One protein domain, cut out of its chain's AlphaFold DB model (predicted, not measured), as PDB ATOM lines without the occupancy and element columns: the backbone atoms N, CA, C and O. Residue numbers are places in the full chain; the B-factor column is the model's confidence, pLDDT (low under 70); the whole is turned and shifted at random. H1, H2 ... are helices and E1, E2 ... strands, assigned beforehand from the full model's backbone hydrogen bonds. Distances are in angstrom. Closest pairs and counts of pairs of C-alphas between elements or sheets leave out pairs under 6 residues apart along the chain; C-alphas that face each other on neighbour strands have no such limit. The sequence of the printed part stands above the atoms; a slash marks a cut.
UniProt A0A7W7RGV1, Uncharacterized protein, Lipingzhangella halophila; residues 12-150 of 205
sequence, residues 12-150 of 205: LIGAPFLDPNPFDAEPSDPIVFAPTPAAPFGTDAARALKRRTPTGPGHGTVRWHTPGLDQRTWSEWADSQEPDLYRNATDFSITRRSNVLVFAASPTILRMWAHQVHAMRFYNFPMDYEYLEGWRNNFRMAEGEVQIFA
ATOM      1  N   LEU A  12     141.834 113.102 102.454       84.25
ATOM      2  CA  LEU A  12     141.576 112.706 101.070       84.25
ATOM      3  C   LEU A  12     140.450 111.670 101.020       84.25
ATOM      4  O   LEU A  12     140.535 110.625 101.667       84.25
ATOM      5  N   ILE A  13     139.451 111.925 100.182       83.50
ATOM      6  CA  ILE A  13     138.497 110.924  99.708       83.50
ATOM      7  C   ILE A  13     138.934 110.528  98.297       83.50
ATOM      8  O   ILE A  13     138.817 111.304  97.352       83.50
ATOM      9  N   GLY A  14     139.526 109.340  98.183       83.12
ATOM     10  CA  GLY A  14     140.057 108.817  96.924       83.12
ATOM     11  C   GLY A  14     139.067 107.928  96.171       83.12
ATOM     12  O   GLY A  14     138.053 107.509  96.725       83.12
ATOM     13  N   ALA A  15     139.425 107.574  94.934       80.88
ATOM     14  CA  ALA A  15     138.597 106.785  94.015       80.88
ATOM     15  C   ALA A  15     137.955 105.508  94.609       80.88
ATOM     16  O   ALA A  15     136.786 105.279  94.322       80.88
ATOM     17  N   PRO A  16     138.608 104.704  95.479       81.88
ATOM     18  CA  PRO A  16     137.959 103.532  96.086       81.88
ATOM     19  C   PRO A  16     136.723 103.838  96.949       81.88
ATOM     20  O   PRO A  16     135.959 102.931  97.268       81.88
ATOM     21  N   PHE A  17     136.537 105.097  97.352       81.81
ATOM     22  CA  PHE A  17     135.402 105.569  98.148       81.81
ATOM     23  C   PHE A  17     134.421 106.427  97.346       81.81
ATOM     24  O   PHE A  17     133.474 106.960  97.924       81.81
ATOM     25  N   LEU A  18     134.659 106.589  96.045       87.75
ATOM     26  CA  LEU A  18     133.856 107.424  95.170       87.75
ATOM     27  C   LEU A  18     133.169 106.549  94.129       87.75
ATOM     28  O   LEU A  18     133.814 105.831  93.366       87.75
ATOM     29  N   ASP A  19     131.846 106.638  94.079       92.94
ATOM     30  CA  ASP A  19     131.115 106.179  92.907       92.94
ATOM     31  C   ASP A  19     131.280 107.194  91.762       92.94
ATOM     32  O   ASP A  19     131.553 108.370  92.016       92.94
ATOM     33  N   PRO A  20     131.106 106.773  90.496       92.62
ATOM     34  CA  PRO A  20     130.892 107.683  89.384       92.62
ATOM     35  C   PRO A  20     129.718 108.618  89.650       92.62
ATOM     36  O   PRO A  20     128.812 108.307  90.432       92.62
ATOM     37  N   ASN A  21     129.732 109.742  88.950       91.12
ATOM     38  CA  ASN A  21     128.691 110.744  89.006       91.12
ATOM     39  C   ASN A  21     127.301 110.091  88.768       91.12
ATOM     40  O   ASN A  21     127.123 109.342  87.802       91.12
ATOM     41  N   PRO A  22     126.309 110.317  89.655       93.06
ATOM     42  CA  PRO A  22     125.010 109.643  89.586       93.06
ATOM     43  C   PRO A  22     124.088 110.173  88.473       93.06
ATOM     44  O   PRO A  22     122.964 109.685  88.358       93.06
ATOM     45  N   PHE A  23     124.545 111.151  87.685       91.62
ATOM     46  CA  PHE A  23     123.832 111.780  86.576       91.62
ATOM     47  C   PHE A  23     124.307 111.224  85.217       91.62
ATOM     48  O   PHE A  23     123.482 110.788  84.420       91.62
ATOM     49  N   ASP A  24     125.622 111.155  84.978       92.62
ATOM     50  CA  ASP A  24     126.220 110.795  83.672       92.62
ATOM     51  C   ASP A  24     127.232 109.625  83.722       92.62
ATOM     52  O   ASP A  24     127.784 109.194  82.701       92.62
ATOM     53  N   ALA A  25     127.481 109.090  84.920       94.00
ATOM     54  CA  ALA A  25     128.477 108.063  85.205       94.00
ATOM     55  C   ALA A  25     129.925 108.410  84.808       94.00
ATOM     56  O   ALA A  25     130.743 107.493  84.658       94.00
ATOM     57  N   GLU A  26     130.276 109.693  84.698       91.25
ATOM     58  CA  GLU A  26     131.676 110.119  84.640       91.25
ATOM     59  C   GLU A  26     132.420 109.740  85.937       91.25
ATOM     60  O   GLU A  26     131.834 109.766  87.028       91.25
ATOM     61  N   PRO A  27     133.715 109.372  85.870       90.25
ATOM     62  CA  PRO A  27     134.518 109.141  87.063       90.25
ATOM     63  C   PRO A  27     134.564 110.381  87.963       90.25
ATOM     64  O   PRO A  27     134.830 111.489  87.508       90.25
ATOM     65  N   SER A  28     134.355 110.183  89.263       89.06
ATOM     66  CA  SER A  28     134.436 111.268  90.242       89.06
ATOM     67  C   SER A  28     135.883 111.678  90.519       89.06
ATOM     68  O   SER A  28     136.758 110.829  90.718       89.06
ATOM     69  N   ASP A  29     136.120 112.987  90.609       88.44
ATOM     70  CA  ASP A  29     137.403 113.529  91.058       88.44
ATOM     71  C   ASP A  29     137.648 113.197  92.543       88.44
ATOM     72  O   ASP A  29     136.731 113.330  93.361       88.44
ATOM     73  N   PRO A  30     138.882 112.837  92.945       87.88
ATOM     74  CA  PRO A  30     139.262 112.791  94.351       87.88
ATOM     75  C   PRO A  30     139.010 114.129  95.054       87.88
ATOM     76  O   PRO A  30     139.226 115.194  94.473       87.88
ATOM     77  N   ILE A  31     138.620 114.069  96.328       88.12
ATOM     78  CA  ILE A  31     138.269 115.247  97.129       88.12
ATOM     79  C   ILE A  31     139.290 115.422  98.252       88.12
ATOM     80  O   ILE A  31     139.529 114.494  99.026       88.12
ATOM     81  N   VAL A  32     139.874 116.611  98.370       88.25
ATOM     82  CA  VAL A  32     140.808 116.992  99.433       88.25
ATOM     83  C   VAL A  32     140.190 118.076 100.306       88.25
ATOM     84  O   VAL A  32     139.791 119.124  99.808       88.25
ATOM     85  N   PHE A  33     140.200 117.857 101.619       87.00
ATOM     86  CA  PHE A  33     139.946 118.897 102.613       87.00
ATOM     87  C   PHE A  33     141.278 119.361 103.200       87.00
ATOM     88  O   PHE A  33     141.973 118.590 103.874       87.00
ATOM     89  N   ALA A  34     141.624 120.619 102.936       87.19
ATOM     90  CA  ALA A  34     142.887 121.229 103.329       87.19
ATOM     91  C   ALA A  34     142.653 122.264 104.449       87.19
ATOM     92  O   ALA A  34     142.139 123.355 104.187       87.19
ATOM     93  N   PRO A  35     142.982 121.940 105.716       83.31
ATOM     94  CA  PRO A  35     142.851 122.886 106.819       83.31
ATOM     95  C   PRO A  35     143.946 123.957 106.742       83.31
ATOM     96  O   PRO A  35     145.034 123.803 107.295       83.31
ATOM     97  N   THR A  36     143.657 125.076 106.097       78.12
ATOM     98  CA  THR A  36     144.587 126.202 105.934       78.12
ATOM     99  C   THR A  36     144.509 127.138 107.157       78.12
ATOM    100  O   THR A  36     143.442 127.276 107.760       78.12
ATOM    101  N   PRO A  37     145.620 127.750 107.612       73.06
ATOM    102  CA  PRO A  37     146.981 127.674 107.069       73.06
ATOM    103  C   PRO A  37     147.801 126.479 107.578       73.06
ATOM    104  O   PRO A  37     148.988 126.394 107.302       73.06
ATOM    105  N   ALA A  38     147.208 125.560 108.347       73.94
ATOM    106  CA  ALA A  38     147.955 124.462 108.968       73.94
ATOM    107  C   ALA A  38     148.430 123.385 107.970       73.94
ATOM    108  O   ALA A  38     149.358 122.647 108.286       73.94
ATOM    109  N   ALA A  39     147.781 123.274 106.811       76.12
ATOM    110  CA  ALA A  39     148.164 122.390 105.717       76.12
ATOM    111  C   ALA A  39     147.805 123.034 104.361       76.12
ATOM    112  O   ALA A  39     146.777 122.684 103.772       76.12
ATOM    113  N   PRO A  40     148.605 124.004 103.880       76.88
ATOM    114  CA  PRO A  40     148.440 124.582 102.547       76.88
ATOM    115  C   PRO A  40     148.494 123.490 101.465       76.88
ATOM    116  O   PRO A  40     149.304 122.568 101.555       76.88
ATOM    117  N   PHE A  41     147.639 123.575 100.439       78.19
ATOM    118  CA  PHE A  41     147.538 122.530  99.411       78.19
ATOM    119  C   PHE A  41     147.461 123.113  97.992       78.19
ATOM    120  O   PHE A  41     146.398 123.506  97.509       78.19
ATOM    121  N   GLY A  42     148.615 123.184  97.324       79.19
ATOM    122  CA  GLY A  42     148.785 123.820  96.010       79.19
ATOM    123  C   GLY A  42     148.591 122.915  94.818       79.19
ATOM    124  O   GLY A  42     148.425 121.704  94.964       79.19
ATOM    125  N   THR A  43     148.692 123.487  93.618       81.56
ATOM    126  CA  THR A  43     148.704 122.682  92.392       81.56
ATOM    127  C   THR A  43     149.857 121.678  92.390       81.56
ATOM    128  O   THR A  43     149.653 120.537  91.984       81.56
ATOM    129  N   ASP A  44     151.044 122.034  92.890       79.31
ATOM    130  CA  ASP A  44     152.170 121.094  92.979       79.31
ATOM    131  C   ASP A  44     151.900 119.936  93.938       79.31
ATOM    132  O   ASP A  44     152.127 118.778  93.572       79.31
ATOM    133  N   ALA A  45     151.322 120.230  95.106       81.12
ATOM    134  CA  ALA A  45     150.858 119.212  96.040       81.12
ATOM    135  C   ALA A  45     149.773 118.327  95.409       81.12
ATOM    136  O   ALA A  45     149.844 117.105  95.516       81.12
ATOM    137  N   ALA A  46     148.825 118.902  94.663       81.56
ATOM    138  CA  ALA A  46     147.797 118.152  93.941       81.56
ATOM    139  C   ALA A  46     148.394 117.234  92.859       81.56
ATOM    140  O   ALA A  46     148.032 116.059  92.768       81.56
ATOM    141  N   ARG A  47     149.363 117.723  92.072       81.19
ATOM    142  CA  ARG A  47     150.080 116.913  91.068       81.19
ATOM    143  C   ARG A  47     150.876 115.791  91.725       81.19
ATOM    144  O   ARG A  47     150.870 114.663  91.234       81.19
ATOM    145  N   ALA A  48     151.583 116.088  92.814       80.56
ATOM    146  CA  ALA A  48     152.336 115.097  93.570       80.56
ATOM    147  C   ALA A  48     151.411 114.059  94.213       80.56
ATOM    148  O   ALA A  48     151.735 112.873  94.178       80.56
ATOM    149  N   LEU A  49     150.244 114.476  94.710       77.44
ATOM    150  CA  LEU A  49     149.225 113.580  95.245       77.44
ATOM    151  C   LEU A  49     148.726 112.645  94.151       77.44
ATOM    152  O   LEU A  49     148.824 111.438  94.318       77.44
ATOM    153  N   LYS A  50     148.325 113.181  92.992       74.25
ATOM    154  CA  LYS A  50     147.877 112.391  91.835       74.25
ATOM    155  C   LYS A  50     148.877 111.302  91.431       74.25
ATOM    156  O   LYS A  50     148.464 110.199  91.098       74.25
ATOM    157  N   ARG A  51     150.185 111.588  91.484       75.81
ATOM    158  CA  ARG A  51     151.246 110.600  91.198       75.81
ATOM    159  C   ARG A  51     151.412 109.537  92.288       75.81
ATOM    160  O   ARG A  51     151.935 108.466  92.002       75.81
ATOM    161  N   ARG A  52     151.048 109.855  93.530       72.31
ATOM    162  CA  ARG A  52     151.262 109.018  94.722       72.31
ATOM    163  C   ARG A  52     150.002 108.286  95.184       72.31
ATOM    164  O   ARG A  52     150.133 107.413  96.037       72.31
ATOM    165  N   THR A  53     148.817 108.628  94.670       63.81
ATOM    166  CA  THR A  53     147.547 108.017  95.080       63.81
ATOM    167  C   THR A  53     147.600 106.506  94.841       63.81
ATOM    168  O   THR A  53     147.652 106.077  93.687       63.81
ATOM    169  N   PRO A  54     147.580 105.680  95.900       54.25
ATOM    170  CA  PRO A  54     147.581 104.236  95.749       54.25
ATOM    171  C   PRO A  54     146.261 103.795  95.118       54.25
ATOM    172  O   PRO A  54     145.190 104.171  95.587       54.25
ATOM    173  N   THR A  55     146.324 102.953  94.092       51.62
ATOM    174  CA  THR A  55     145.157 102.299  93.473       51.62
ATOM    175  C   THR A  55     144.705 101.039  94.233       51.62
ATOM    176  O   THR A  55     143.987 100.209  93.685       51.62
ATOM    177  N   GLY A  56     145.113 100.874  95.498       47.09
ATOM    178  CA  GLY A  56     144.787  99.708  96.330       47.09
ATOM    179  C   GLY A  56     143.626  99.947  97.309       47.09
ATOM    180  O   GLY A  56     143.354 101.098  97.663       47.09
ATOM    181  N   PRO A  57     142.948  98.882  97.784       39.72
ATOM    182  CA  PRO A  57     141.853  98.990  98.746       39.72
ATOM    183  C   PRO A  57     142.370  99.508 100.094       39.72
ATOM    184  O   PRO A  57     142.958  98.777 100.887       39.72
ATOM    185  N   GLY A  58     142.161 100.796 100.358       45.94
ATOM    186  CA  GLY A  58     142.294 101.361 101.694       45.94
ATOM    187  C   GLY A  58     141.018 101.068 102.472       45.94
ATOM    188  O   GLY A  58     139.932 101.425 102.028       45.94
ATOM    189  N   HIS A  59     141.115 100.417 103.627       41.47
ATOM    190  CA  HIS A  59     139.975 100.296 104.529       41.47
ATOM    191  C   HIS A  59     139.631 101.684 105.085       41.47
ATOM    192  O   HIS A  59     140.482 102.322 105.694       41.47
ATOM    193  N   GLY A  60     138.402 102.141 104.815       41.91
ATOM    194  CA  GLY A  60     137.700 103.284 105.417       41.91
ATOM    195  C   GLY A  60     138.546 104.317 106.161       41.91
ATOM    196  O   GLY A  60     138.898 104.116 107.318       41.91
ATOM    197  N   THR A  61     138.718 105.490 105.546       42.97
ATOM    198  CA  THR A  61     139.448 106.669 106.059       42.97
ATOM    199  C   THR A  61     140.960 106.573 105.885       42.97
ATOM    200  O   THR A  61     141.704 106.201 106.793       42.97
ATOM    201  N   VAL A  62     141.450 107.002 104.721       45.38
ATOM    202  CA  VAL A  62     142.891 107.174 104.536       45.38
ATOM    203  C   VAL A  62     143.323 108.474 105.216       45.38
ATOM    204  O   VAL A  62     143.113 109.571 104.704       45.38
ATOM    205  N   ARG A  63     143.929 108.362 106.399       48.22
ATOM    206  CA  ARG A  63     144.646 109.473 107.033       48.22
ATOM    207  C   ARG A  63     146.028 109.563 106.393       48.22
ATOM    208  O   ARG A  63     146.956 108.890 106.835       48.22
ATOM    209  N   TRP A  64     146.165 110.369 105.342       46.53
ATOM    210  CA  TRP A  64     147.486 110.670 104.798       46.53
ATOM    211  C   TRP A  64     148.190 111.670 105.704       46.53
ATOM    212  O   TRP A  64     147.823 112.837 105.797       46.53
ATOM    213  N   HIS A  65     149.232 111.188 106.370       47.12
ATOM    214  CA  HIS A  65     150.332 112.046 106.763       47.12
ATOM    215  C   HIS A  65     151.012 112.507 105.471       47.12
ATOM    216  O   HIS A  65     151.517 111.672 104.723       47.12
ATOM    217  N   THR A  66     151.011 113.813 105.194       49.81
ATOM    218  CA  THR A  66     151.583 114.382 103.965       49.81
ATOM    219  C   THR A  66     152.933 115.102 104.147       49.81
ATOM    220  O   THR A  66     153.140 116.108 103.467       49.81
ATOM    221  N   PRO A  67     153.892 114.641 104.992       47.78
ATOM    222  CA  PRO A  67     155.215 115.254 104.988       47.78
ATOM    223  C   PRO A  67     155.819 115.177 103.577       47.78
ATOM    224  O   PRO A  67     155.918 114.100 102.986       47.78
ATOM    225  N   GLY A  68     156.190 116.333 103.020       49.56
ATOM    226  CA  GLY A  68     156.850 116.436 101.716       49.56
ATOM    227  C   GLY A  68     155.939 116.341 100.484       49.56
ATOM    228  O   GLY A  68     156.411 115.935  99.418       49.56
ATOM    229  N   LEU A  69     154.642 116.651 100.605       48.88
ATOM    230  CA  LEU A  69     153.748 116.882  99.453       48.88
ATOM    231  C   LEU A  69     153.770 118.344  98.985       48.88
ATOM    232  O   LEU A  69     153.655 118.594  97.790       48.88
ATOM    233  N   ASP A  70     154.017 119.269  99.907       58.03
ATOM    234  CA  ASP A  70     154.427 120.643  99.642       58.03
ATOM    235  C   ASP A  70     155.566 120.965 100.618       58.03
ATOM    236  O   ASP A  70     155.496 120.577 101.783       58.03
ATOM    237  N   GLN A  71     156.651 121.566 100.134       60.81
ATOM    238  CA  GLN A  71     157.821 121.912 100.961       60.81
ATOM    239  C   GLN A  71     157.992 123.422 101.118       60.81
ATOM    240  O   GLN A  71     158.927 123.862 101.782       60.81
ATOM    241  N   ARG A  72     157.100 124.208 100.507       61.41
ATOM    242  CA  ARG A  72     157.147 125.661 100.598       61.41
ATOM    243  C   ARG A  72     156.849 126.110 102.020       61.41
ATOM    244  O   ARG A  72     155.896 125.664 102.658       61.41
ATOM    245  N   THR A  73     157.667 127.032 102.494       65.00
ATOM    246  CA  THR A  73     157.446 127.809 103.706       65.00
ATOM    247  C   THR A  73     156.198 128.677 103.571       65.00
ATOM    248  O   THR A  73     155.706 128.960 102.477       65.00
ATOM    249  N   TRP A  74     155.685 129.149 104.707       59.00
ATOM    250  CA  TRP A  74     154.550 130.072 104.725       59.00
ATOM    251  C   TRP A  74     154.803 131.351 103.909       59.00
ATOM    252  O   TRP A  74     153.902 131.827 103.224       59.00
ATOM    253  N   SER A  75     156.028 131.883 103.938       62.56
ATOM    254  CA  SER A  75     156.405 133.076 103.172       62.56
ATOM    255  C   SER A  75     156.355 132.828 101.661       62.56
ATOM    256  O   SER A  75     155.759 133.611 100.933       62.56
ATOM    257  N   GLU A  76     156.877 131.691 101.192       66.50
ATOM    258  CA  GLU A  76     156.826 131.304  99.770       66.50
ATOM    259  C   GLU A  76     155.393 131.073  99.274       66.50
ATOM    260  O   GLU A  76     155.087 131.260  98.097       66.50
ATOM    261  N   TRP A  77     154.499 130.675 100.176       64.56
ATOM    262  CA  TRP A  77     153.075 130.574  99.894       64.56
ATOM    263  C   TRP A  77     152.385 131.933  99.801       64.56
ATOM    264  O   TRP A  77     151.588 132.141  98.884       64.56
ATOM    265  N   ALA A  78     152.713 132.853 100.710       61.47
ATOM    266  CA  ALA A  78     152.181 134.212 100.724       61.47
ATOM    267  C   ALA A  78     152.550 135.016  99.463       61.47
ATOM    268  O   ALA A  78     151.792 135.910  99.085       61.47
ATOM    269  N   ASP A  79     153.667 134.664  98.820       62.97
ATOM    270  CA  ASP A  79     154.179 135.298  97.598       62.97
ATOM    271  C   ASP A  79     153.759 134.570  96.302       62.97
ATOM    272  O   ASP A  79     154.060 135.025  95.195       62.97
ATOM    273  N   SER A  80     153.072 133.426  96.401       62.44
ATOM    274  CA  SER A  80     152.666 132.644  95.228       62.44
ATOM    275  C   SER A  80     151.456 133.253  94.504       62.44
ATOM    276  O   SER A  80     150.557 133.805  95.130       62.44
ATOM    277  N   GLN A  81     151.387 133.098  93.175       60.50
ATOM    278  CA  GLN A  81     150.223 133.518  92.372       60.50
ATOM    279  C   GLN A  81     149.016 132.568  92.480       60.50
ATOM    280  O   GLN A  81     148.060 132.709  91.721       60.50
ATOM    281  N   GLU A  82     149.042 131.587  93.387       59.31
ATOM    282  CA  GLU A  82     147.841 130.825  93.728       59.31
ATOM    283  C   GLU A  82     147.049 131.641  94.755       59.31
ATOM    284  O   GLU A  82     147.498 131.753  95.898       59.31
ATOM    285  N   PRO A  83     145.918 132.257  94.367       49.03
ATOM    286  CA  PRO A  83     145.286 133.264  95.198       49.03
ATOM    287  C   PRO A  83     144.813 132.671  96.529       49.03
ATOM    288  O   PRO A  83     144.261 131.569  96.585       49.03
ATOM    289  N   ASP A  84     145.033 133.455  97.584       51.66
ATOM    290  CA  ASP A  84     144.337 133.401  98.867       51.66
ATOM    291  C   ASP A  84     144.419 132.088  99.645       51.66
ATOM    292  O   ASP A  84     143.405 131.508 100.016       51.66
ATOM    293  N   LEU A  85     145.616 131.657 100.049       52.06
ATOM    294  CA  LEU A  85     145.730 130.766 101.212       52.06
ATOM    295  C   LEU A  85     145.684 131.594 102.506       52.06
ATOM    296  O   LEU A  85     146.673 131.797 103.194       52.06
ATOM    297  N   TYR A  86     144.479 132.109 102.744       58.19
ATOM    298  CA  TYR A  86     143.813 132.629 103.947       58.19
ATOM    299  C   TYR A  86     144.653 133.317 105.021       58.19
ATOM    300  O   TYR A  86     145.308 132.686 105.855       58.19
ATOM    301  N   ARG A  87     144.494 134.641 105.075       57.22
ATOM    302  CA  ARG A  87     144.965 135.486 106.179       57.22
ATOM    303  C   ARG A  87     143.908 135.599 107.292       57.22
ATOM    304  O   ARG A  87     144.285 135.868 108.431       57.22
ATOM    305  N   ASN A  88     142.621 135.345 107.000       62.62
ATOM    306  CA  ASN A  88     141.497 135.517 107.931       62.62
ATOM    307  C   ASN A  88     140.708 134.223 108.203       62.62
ATOM    308  O   ASN A  88     140.686 133.281 107.415       62.62
ATOM    309  N   ALA A  89     139.988 134.193 109.332       65.81
ATOM    310  CA  ALA A  89     139.214 133.030 109.784       65.81
ATOM    311  C   ALA A  89     138.030 132.648 108.871       65.81
ATOM    312  O   ALA A  89     137.532 131.523 108.972       65.81
ATOM    313  N   THR A  90     137.592 133.579 108.022       72.31
ATOM    314  CA  THR A  90     136.460 133.461 107.090       72.31
ATOM    315  C   THR A  90     136.875 133.112 105.667       72.31
ATOM    316  O   THR A  90     136.013 132.971 104.804       72.31
ATOM    317  N   ASP A  91     138.170 133.030 105.383       75.25
ATOM    318  CA  ASP A  91     138.598 132.778 104.020       75.25
ATOM    319  C   ASP A  91     138.546 131.262 103.724       75.25
ATOM    320  O   ASP A  91     138.830 130.411 104.579       75.25
ATOM    321  N   PHE A  92     138.131 130.930 102.504       81.94
ATOM    322  CA  PHE A  92     137.997 129.575 101.976       81.94
ATOM    323  C   PHE A  92     138.117 129.621 100.446       81.94
ATOM    324  O   PHE A  92     138.034 130.687  99.839       81.94
ATOM    325  N   SER A  93     138.325 128.472  99.816       83.88
ATOM    326  CA  SER A  93     138.267 128.312  98.368       83.88
ATOM    327  C   SER A  93     137.952 126.870  98.024       83.88
ATOM    328  O   SER A  93     138.303 125.925  98.746       83.88
ATOM    329  N   ILE A  94     137.262 126.724  96.903       85.94
ATOM    330  CA  ILE A  94     136.804 125.449  96.390       85.94
ATOM    331  C   ILE A  94     137.229 125.415  94.942       85.94
ATOM    332  O   ILE A  94     136.678 126.094  94.087       85.94
ATOM    333  N   THR A  95     138.297 124.680  94.668       86.75
ATOM    334  CA  THR A  95     138.926 124.727  93.350       86.75
ATOM    335  C   THR A  95     139.280 123.333  92.884       86.75
ATOM    336  O   THR A  95     139.715 122.483  93.660       86.75
ATOM    337  N   ARG A  96     139.128 123.093  91.584       87.38
ATOM    338  CA  ARG A  96     139.659 121.891  90.948       87.38
ATOM    339  C   ARG A  96     141.125 122.137  90.588       87.38
ATOM    340  O   ARG A  96     141.422 122.965  89.732       87.38
ATOM    341  N   ARG A  97     142.049 121.408  91.220       86.19
ATOM    342  CA  ARG A  97     143.502 121.499  90.992       86.19
ATOM    343  C   ARG A  97     144.022 120.160  90.485       86.19
ATOM    344  O   ARG A  97     144.032 119.180  91.218       86.19
ATOM    345  N   SER A  98     144.467 120.098  89.229       84.88
ATOM    346  CA  SER A  98     145.008 118.866  88.618       84.88
ATOM    347  C   SER A  98     144.085 117.630  88.736       84.88
ATOM    348  O   SER A  98     144.565 116.529  89.009       84.88
ATOM    349  N   ASN A  99     142.778 117.804  88.493       84.88
ATOM    350  CA  ASN A  99     141.718 116.785  88.648       84.88
ATOM    351  C   ASN A  99     141.551 116.279  90.091       84.88
ATOM    352  O   ASN A  99     141.298 115.104  90.329       84.88
ATOM    353  N   VAL A 100     141.754 117.166  91.060       85.56
ATOM    354  CA  VAL A 100     141.413 116.957  92.466       85.56
ATOM    355  C   VAL A 100     140.548 118.134  92.885       85.56
ATOM    356  O   VAL A 100     140.942 119.283  92.677       85.56
ATOM    357  N   LEU A 101     139.376 117.869  93.453       88.69
ATOM    358  CA  LEU A 101     138.558 118.906  94.070       88.69
ATOM    359  C   LEU A 101     139.161 119.243  95.435       88.69
ATOM    360  O   LEU A 101     139.290 118.370  96.289       88.69
ATOM    361  N   VAL A 102     139.554 120.494  95.643       88.06
ATOM    362  CA  VAL A 102     140.189 120.954  96.881       88.06
ATOM    363  C   VAL A 102     139.257 121.933  97.570       88.06
ATOM    364  O   VAL A 102     139.019 123.020  97.050       88.06
ATOM    365  N   PHE A 103     138.778 121.555  98.754       88.75
ATOM    366  CA  PHE A 103     138.121 122.459  99.687       88.75
ATOM    367  C   PHE A 103     139.140 122.882 100.746       88.75
ATOM    368  O   PHE A 103     139.436 122.150 101.698       88.75
ATOM    369  N   ALA A 104     139.707 124.067 100.551       86.88
ATOM    370  CA  ALA A 104     140.622 124.683 101.492       86.88
ATOM    371  C   ALA A 104     139.860 125.716 102.333       86.88
ATOM    372  O   ALA A 104     139.155 126.565 101.797       86.88
ATOM    373  N   ALA A 105     139.976 125.638 103.658       84.06
ATOM    374  CA  ALA A 105     139.372 126.613 104.569       84.06
ATOM    375  C   ALA A 105     140.000 126.541 105.965       84.06
ATOM    376  O   ALA A 105     140.751 125.610 106.282       84.06
ATOM    377  N   SER A 106     139.654 127.495 106.832       80.31
ATOM    378  CA  SER A 106     140.024 127.416 108.247       80.31
ATOM    379  C   SER A 106     139.423 126.162 108.915       80.31
ATOM    380  O   SER A 106     138.320 125.730 108.565       80.31
ATOM    381  N   PRO A 107     140.083 125.568 109.935       78.69
ATOM    382  CA  PRO A 107     139.524 124.423 110.659       78.69
ATOM    383  C   PRO A 107     138.139 124.684 111.264       78.69
ATOM    384  O   PRO A 107     137.380 123.742 111.476       78.69
ATOM    385  N   THR A 108     137.821 125.941 111.576       77.62
ATOM    386  CA  THR A 108     136.503 126.341 112.077       77.62
ATOM    387  C   THR A 108     135.442 126.192 110.992       77.62
ATOM    388  O   THR A 108     134.441 125.523 111.238       77.62
ATOM    389  N   ILE A 109     135.695 126.717 109.786       83.19
ATOM    390  CA  ILE A 109     134.783 126.588 108.637       83.19
ATOM    391  C   ILE A 109     134.553 125.114 108.305       83.19
ATOM    392  O   ILE A 109     133.408 124.672 108.265       83.19
ATOM    393  N   LEU A 110     135.627 124.326 108.159       83.06
ATOM    394  CA  LEU A 110     135.509 122.905 107.811       83.06
ATOM    395  C   LEU A 110     134.681 122.120 108.839       83.06
ATOM    396  O   LEU A 110     133.926 121.226 108.471       83.06
ATOM    397  N   ARG A 111     134.794 122.447 110.135       79.56
ATOM    398  CA  ARG A 111     133.992 121.805 111.191       79.56
ATOM    399  C   ARG A 111     132.532 122.233 111.162       79.56
ATOM    400  O   ARG A 111     131.673 121.376 111.341       79.56
ATOM    401  N   MET A 112     132.263 123.527 110.985       80.69
ATOM    402  CA  MET A 112     130.895 124.044 110.891       80.69
ATOM    403  C   MET A 112     130.172 123.426 109.698       80.69
ATOM    404  O   MET A 112     129.108 122.839 109.869       80.69
ATOM    405  N   TRP A 113     130.805 123.457 108.527       85.94
ATOM    406  CA  TRP A 113     130.259 122.859 107.317       85.94
ATOM    407  C   TRP A 113     130.072 121.340 107.454       85.94
ATOM    408  O   TRP A 113     129.007 120.815 107.144       85.94
ATOM    409  N   ALA A 114     131.042 120.617 108.032       83.44
ATOM    410  CA  ALA A 114     130.883 119.184 108.294       83.44
ATOM    411  C   ALA A 114     129.708 118.872 109.240       83.44
ATOM    412  O   ALA A 114     129.090 117.814 109.123       83.44
ATOM    413  N   HIS A 115     129.399 119.768 110.183       81.31
ATOM    414  CA  HIS A 115     128.224 119.631 111.041       81.31
ATOM    415  C   HIS A 115     126.919 119.839 110.262       81.31
ATOM    416  O   HIS A 115     125.997 119.048 110.446       81.31
ATOM    417  N   GLN A 116     126.867 120.832 109.366       83.31
ATOM    418  CA  GLN A 116     125.723 121.066 108.473       83.31
ATOM    419  C   GLN A 116     125.467 119.843 107.581       83.31
ATOM    420  O   GLN A 116     124.379 119.274 107.619       83.31
ATOM    421  N   VAL A 117     126.504 119.329 106.913       85.75
ATOM    422  CA  VAL A 117     126.406 118.107 106.095       85.75
ATOM    423  C   VAL A 117     125.954 116.899 106.924       85.75
ATOM    424  O   VAL A 117     125.112 116.111 106.497       85.75
ATOM    425  N   HIS A 118     126.468 116.739 108.147       84.50
ATOM    426  CA  HIS A 118     126.039 115.651 109.032       84.50
ATOM    427  C   HIS A 118     124.560 115.753 109.441       84.50
ATOM    428  O   HIS A 118     123.937 114.730 109.752       84.50
ATOM    429  N   ALA A 119     124.000 116.962 109.469       85.50
ATOM    430  CA  ALA A 119     122.623 117.222 109.858       85.50
ATOM    431  C   ALA A 119     121.605 116.998 108.728       85.50
ATOM    432  O   ALA A 119     120.418 116.935 109.033       85.50
ATOM    433  N   MET A 120     122.042 116.816 107.476       86.88
ATOM    434  CA  MET A 120     121.163 116.623 106.313       86.88
ATOM    435  C   MET A 120     120.263 115.384 106.446       86.88
ATOM    436  O   MET A 120     120.726 114.313 106.863       86.88
ATOM    437  N   ARG A 121     118.980 115.494 106.086       90.44
ATOM    438  CA  ARG A 121     117.968 114.421 106.183       90.44
ATOM    439  C   ARG A 121     116.874 114.584 105.121       90.44
ATOM    440  O   ARG A 121     116.507 115.685 104.739       90.44
ATOM    441  N   PHE A 122     116.242 113.475 104.745       90.38
ATOM    442  CA  PHE A 122     115.081 113.465 103.847       90.38
ATOM    443  C   PHE A 122     113.792 113.839 104.601       90.38
ATOM    444  O   PHE A 122     113.061 112.956 105.047       90.38
ATOM    445  N   TYR A 123     113.526 115.132 104.807       80.38
ATOM    446  CA  TYR A 123     112.284 115.573 105.464       80.38
ATOM    447  C   TYR A 123     111.109 115.667 104.485       80.38
ATOM    448  O   TYR A 123     110.126 114.946 104.622       80.38
ATOM    449  N   ASN A 124     111.214 116.557 103.496       81.44
ATOM    450  CA  ASN A 124     110.106 116.883 102.586       81.44
ATOM    451  C   ASN A 124     110.293 116.302 101.181       81.44
ATOM    452  O   ASN A 124     109.331 116.152 100.433       81.44
ATOM    453  N   PHE A 125     111.533 115.981 100.822       87.25
ATOM    454  CA  PHE A 125     111.912 115.501  99.502       87.25
ATOM    455  C   PHE A 125     112.798 114.259  99.646       87.25
ATOM    456  O   PHE A 125     113.482 114.109 100.663       87.25
ATOM    457  N   PRO A 126     112.853 113.374  98.630       90.56
ATOM    458  CA  PRO A 126     113.762 112.221  98.607       90.56
ATOM    459  C   PRO A 126     115.234 112.627  98.383       90.56
ATOM    460  O   PRO A 126     116.054 111.818  97.947       90.56
ATOM    461  N   MET A 127     115.563 113.887  98.659       93.44
ATOM    462  CA  MET A 127     116.888 114.470  98.612       93.44
ATOM    463  C   MET A 127     116.998 115.585  99.653       93.44
ATOM    464  O   MET A 127     115.986 116.133 100.092       93.44
ATOM    465  N   ASP A 128     118.227 115.913 100.015       92.44
ATOM    466  CA  ASP A 128     118.575 117.096 100.797       92.44
ATOM    467  C   ASP A 128     119.915 117.627 100.280       92.44
ATOM    468  O   ASP A 128     120.688 116.865  99.687       92.44
ATOM    469  N   TYR A 129     120.193 118.909 100.468       90.75
ATOM    470  CA  TYR A 129     121.409 119.532  99.953       90.75
ATOM    471  C   TYR A 129     121.940 120.609 100.902       90.75
ATOM    472  O   TYR A 129     121.188 121.285 101.595       90.75
ATOM    473  N   GLU A 130     123.260 120.756 100.922       86.81
ATOM    474  CA  GLU A 130     123.967 121.776 101.684       86.81
ATOM    475  C   GLU A 130     124.986 122.432 100.757       86.81
ATOM    476  O   GLU A 130     125.855 121.765 100.185       86.81
ATOM    477  N   TYR A 131     124.900 123.750 100.609       86.56
ATOM    478  CA  TYR A 131     125.862 124.497  99.808       86.56
ATOM    479  C   TYR A 131     127.261 124.403 100.415       86.56
ATOM    480  O   TYR A 131     127.436 124.412 101.636       86.56
ATOM    481  N   LEU A 132     128.296 124.382  99.573       81.50
ATOM    482  CA  LEU A 132     129.671 124.382 100.084       81.50
ATOM    483  C   LEU A 132     130.018 125.697 100.816       81.50
ATOM    484  O   LEU A 132     130.867 125.727 101.706       81.50
ATOM    485  N   GLU A 133     129.280 126.767 100.510       78.62
ATOM    486  CA  GLU A 133     129.300 128.058 101.209       78.62
ATOM    487  C   GLU A 133     128.210 128.214 102.280       78.62
ATOM    488  O   GLU A 133     128.010 129.313 102.797       78.62
ATOM    489  N   GLY A 134     127.497 127.143 102.637       69.06
ATOM    490  CA  GLY A 134     126.346 127.190 103.547       69.06
ATOM    491  C   GLY A 134     126.648 127.773 104.933       69.06
ATOM    492  O   GLY A 134     125.769 128.297 105.615       69.06
ATOM    493  N   TRP A 135     127.921 127.816 105.327       70.06
ATOM    494  CA  TRP A 135     128.384 128.490 106.540       70.06
ATOM    495  C   TRP A 135     128.275 130.033 106.488       70.06
ATOM    496  O   TRP A 135     128.298 130.673 107.541       70.06
ATOM    497  N   ARG A 136     128.153 130.652 105.299       69.62
ATOM    498  CA  ARG A 136     128.080 132.120 105.110       69.62
ATOM    499  C   ARG A 136     126.673 132.706 105.245       69.62
ATOM    500  O   ARG A 136     126.538 133.924 105.158       69.62
ATOM    501  N   ASN A 137     125.634 131.887 105.432       60.25
ATOM    502  CA  ASN A 137     124.222 132.311 105.487       60.25
ATOM    503  C   ASN A 137     123.743 133.162 104.281       60.25
ATOM    504  O   ASN A 137     122.709 133.821 104.368       60.25
ATOM    505  N   ASN A 138     124.461 133.153 103.149       57.19
ATOM    506  CA  ASN A 138     124.133 133.935 101.955       57.19
ATOM    507  C   ASN A 138     123.899 133.004 100.760       57.19
ATOM    508  O   ASN A 138     124.821 132.617 100.055       57.19
ATOM    509  N   PHE A 139     122.631 132.678 100.515       53.47
ATOM    510  CA  PHE A 139     122.175 131.681  99.537       53.47
ATOM    511  C   PHE A 139     122.383 132.035  98.052       53.47
ATOM    512  O   PHE A 139     121.974 131.266  97.189       53.47
ATOM    513  N   ARG A 140     122.923 133.213  97.709       50.38
ATOM    514  CA  ARG A 140     122.754 133.771  96.350       50.38
ATOM    515  C   ARG A 140     123.894 133.526  95.360       50.38
ATOM    516  O   ARG A 140     123.703 133.885  94.208       50.38
ATOM    517  N   MET A 141     125.025 132.939  95.757       54.72
ATOM    518  CA  MET A 141     126.192 132.760  94.870       54.72
ATOM    519  C   MET A 141     127.047 131.527  95.225       54.72
ATOM    520  O   MET A 141     128.261 131.574  95.089       54.72
ATOM    521  N   ALA A 142     126.455 130.448  95.745       59.78
ATOM    522  CA  ALA A 142     127.249 129.321  96.234       59.78
ATOM    523  C   ALA A 142     127.965 128.564  95.098       59.78
ATOM    524  O   ALA A 142     127.319 128.049  94.181       59.78
ATOM    525  N   GLU A 143     129.290 128.429  95.199       69.12
ATOM    526  CA  GLU A 143     130.085 127.542  94.342       69.12
ATOM    527  C   GLU A 143     129.873 126.066  94.738       69.12
ATOM    528  O   GLU A 143     130.678 125.458  95.442       69.12
ATOM    529  N   GLY A 144     128.762 125.478  94.284       80.69
ATOM    530  CA  GLY A 144     128.462 124.048  94.422       80.69
ATOM    531  C   GLY A 144     127.815 123.625  95.747       80.69
ATOM    532  O   GLY A 144     127.598 124.418  96.668       80.69
ATOM    533  N   GLU A 145     127.493 122.335  95.840       88.19
ATOM    534  CA  GLU A 145     126.745 121.741  96.954       88.19
ATOM    535  C   GLU A 145     127.105 120.269  97.196       88.19
ATOM    536  O   GLU A 145     127.565 119.559  96.299       88.19
ATOM    537  N   VAL A 146     126.877 119.809  98.426       89.56
ATOM    538  CA  VAL A 146     126.746 118.388  98.751       89.56
ATOM    539  C   VAL A 146     125.271 118.045  98.722       89.56
ATOM    540  O   VAL A 146     124.481 118.655  99.434       89.56
ATOM    541  N   GLN A 147     124.915 117.035  97.939       91.62
ATOM    542  CA  GLN A 147     123.562 116.502  97.880       91.62
ATOM    543  C   GLN A 147     123.541 115.077  98.427       91.62
ATOM    544  O   GLN A 147     124.425 114.268  98.133       91.62
ATOM    545  N   ILE A 148     122.503 114.752  99.190       91.75
ATOM    546  CA  ILE A 148     122.149 113.376  99.529       91.75
ATOM    547  C   ILE A 148     120.860 113.004  98.806       91.75
ATOM    548  O   ILE A 148     119.951 113.816  98.671       91.75
ATOM    549  N   PHE A 149     120.762 111.748  98.380       93.50
ATOM    550  CA  PHE A 149     119.588 111.211  97.696       93.50
ATOM    551  C   PHE A 149     119.165 109.903  98.354       93.50
ATOM    552  O   PHE A 149     120.002 109.025  98.582       93.50
ATOM    553  N   ALA A 150     117.868 109.732  98.608       92.50
ATOM    554  CA  ALA A 150     117.319 108.491  99.157       92.50
ATOM    555  C   ALA A 150     117.579 107.301  98.213       92.50
ATOM    556  O   ALA A 150     117.852 106.188  98.654       92.50
TER     557      ALA A 150
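AT A GLANCE: This is residues 12 to 150 of the 205 residues of an uncharacterized protein of Lipingzhangella halophila (UniProt A0A7W7RGV1). What is the main picture? A small three-stranded sheet, E1, E4 and E3, stands near the middle, and helix H3 bridges from it to a two-stranded hairpin, E5 and E6, at one end of the long axis. The short helices H1 and H2 and much loop lie toward the other end. What is it made of? The printed part has 139 residues, of mixed class with under half, 56, in named elements: three helices and six strands in the order E1, H1, E2, H2, E3, E4, H3, E5, E6. How do the sheets and the outline run? The first sheet, in the order E1, E4, E3, is mixed and the second is antiparallel; the whole is compact, with a radius of gyration of the C-alphas of 16.0 A and spans of 49 by 38 by 24 A.

IN THESE COORDINATES: Where do the first elements lie? E1 is residues 31 to 35, with C-alpha 31 at (138.269, 115.247, 97.129). H1 is residues 43 to 52, 14.1 A long, E2 is residues 63 to 65 and H2 is residues 74 to 78. What follows? E3 is residues 92 to 96, 13.5 A long, E4 is residues 101 to 105 and H3 is residues 107 to 119, 18.4 A long. E5 is residues 127 to 131, and E6 is residues 145 to 149, ending with C-alpha 149 at (119.588, 111.211, 97.696).

HOW THE PARTS SIT: How is the larger sheet paired? E1 and E4 are parallel, with N 32 and O 101 2.8 A apart; E3 and E4 form an antiparallel hairpin, with N 93 and O 104 2.9 A apart. Residues 12 to 13 pair antiparallel with residues 31 to 32 of E1. What is on it? H3 is on it at a height over the sheet of 11.6 A, over E1 and E4, and stands up from the sheet at 46 degrees; its closest C-alphas to E1 are Pro 107 and Pro 35, 5.3 A apart. H1 only grazes this sheet with residues 43 to 46, H2 is not on it, and E2 pairs with no named strand. What lies by the other end of H3? The C-alphas of Val 117 and Glu 130 of E5 are its closest pair, 6.2 A apart; E5 and E6 form an antiparallel hairpin, with N 130 and O 146 2.8 A apart. Are the helices' backbones whole? In H1, H2 and H3 every O i to N i+4 pair is within hydrogen-bond range.

THE WHOLE: How large is it? The two C-alphas farthest apart are those of Ser 75 and Asn 124, at 49.1 A, and the printed part has no cut. Which links are long? Those from H2 to E3 and from E5 to E6, 13 residues each. Where is confidence low? pLDDT is under 70 at residues 53 to 89, 134 and 136 to 143.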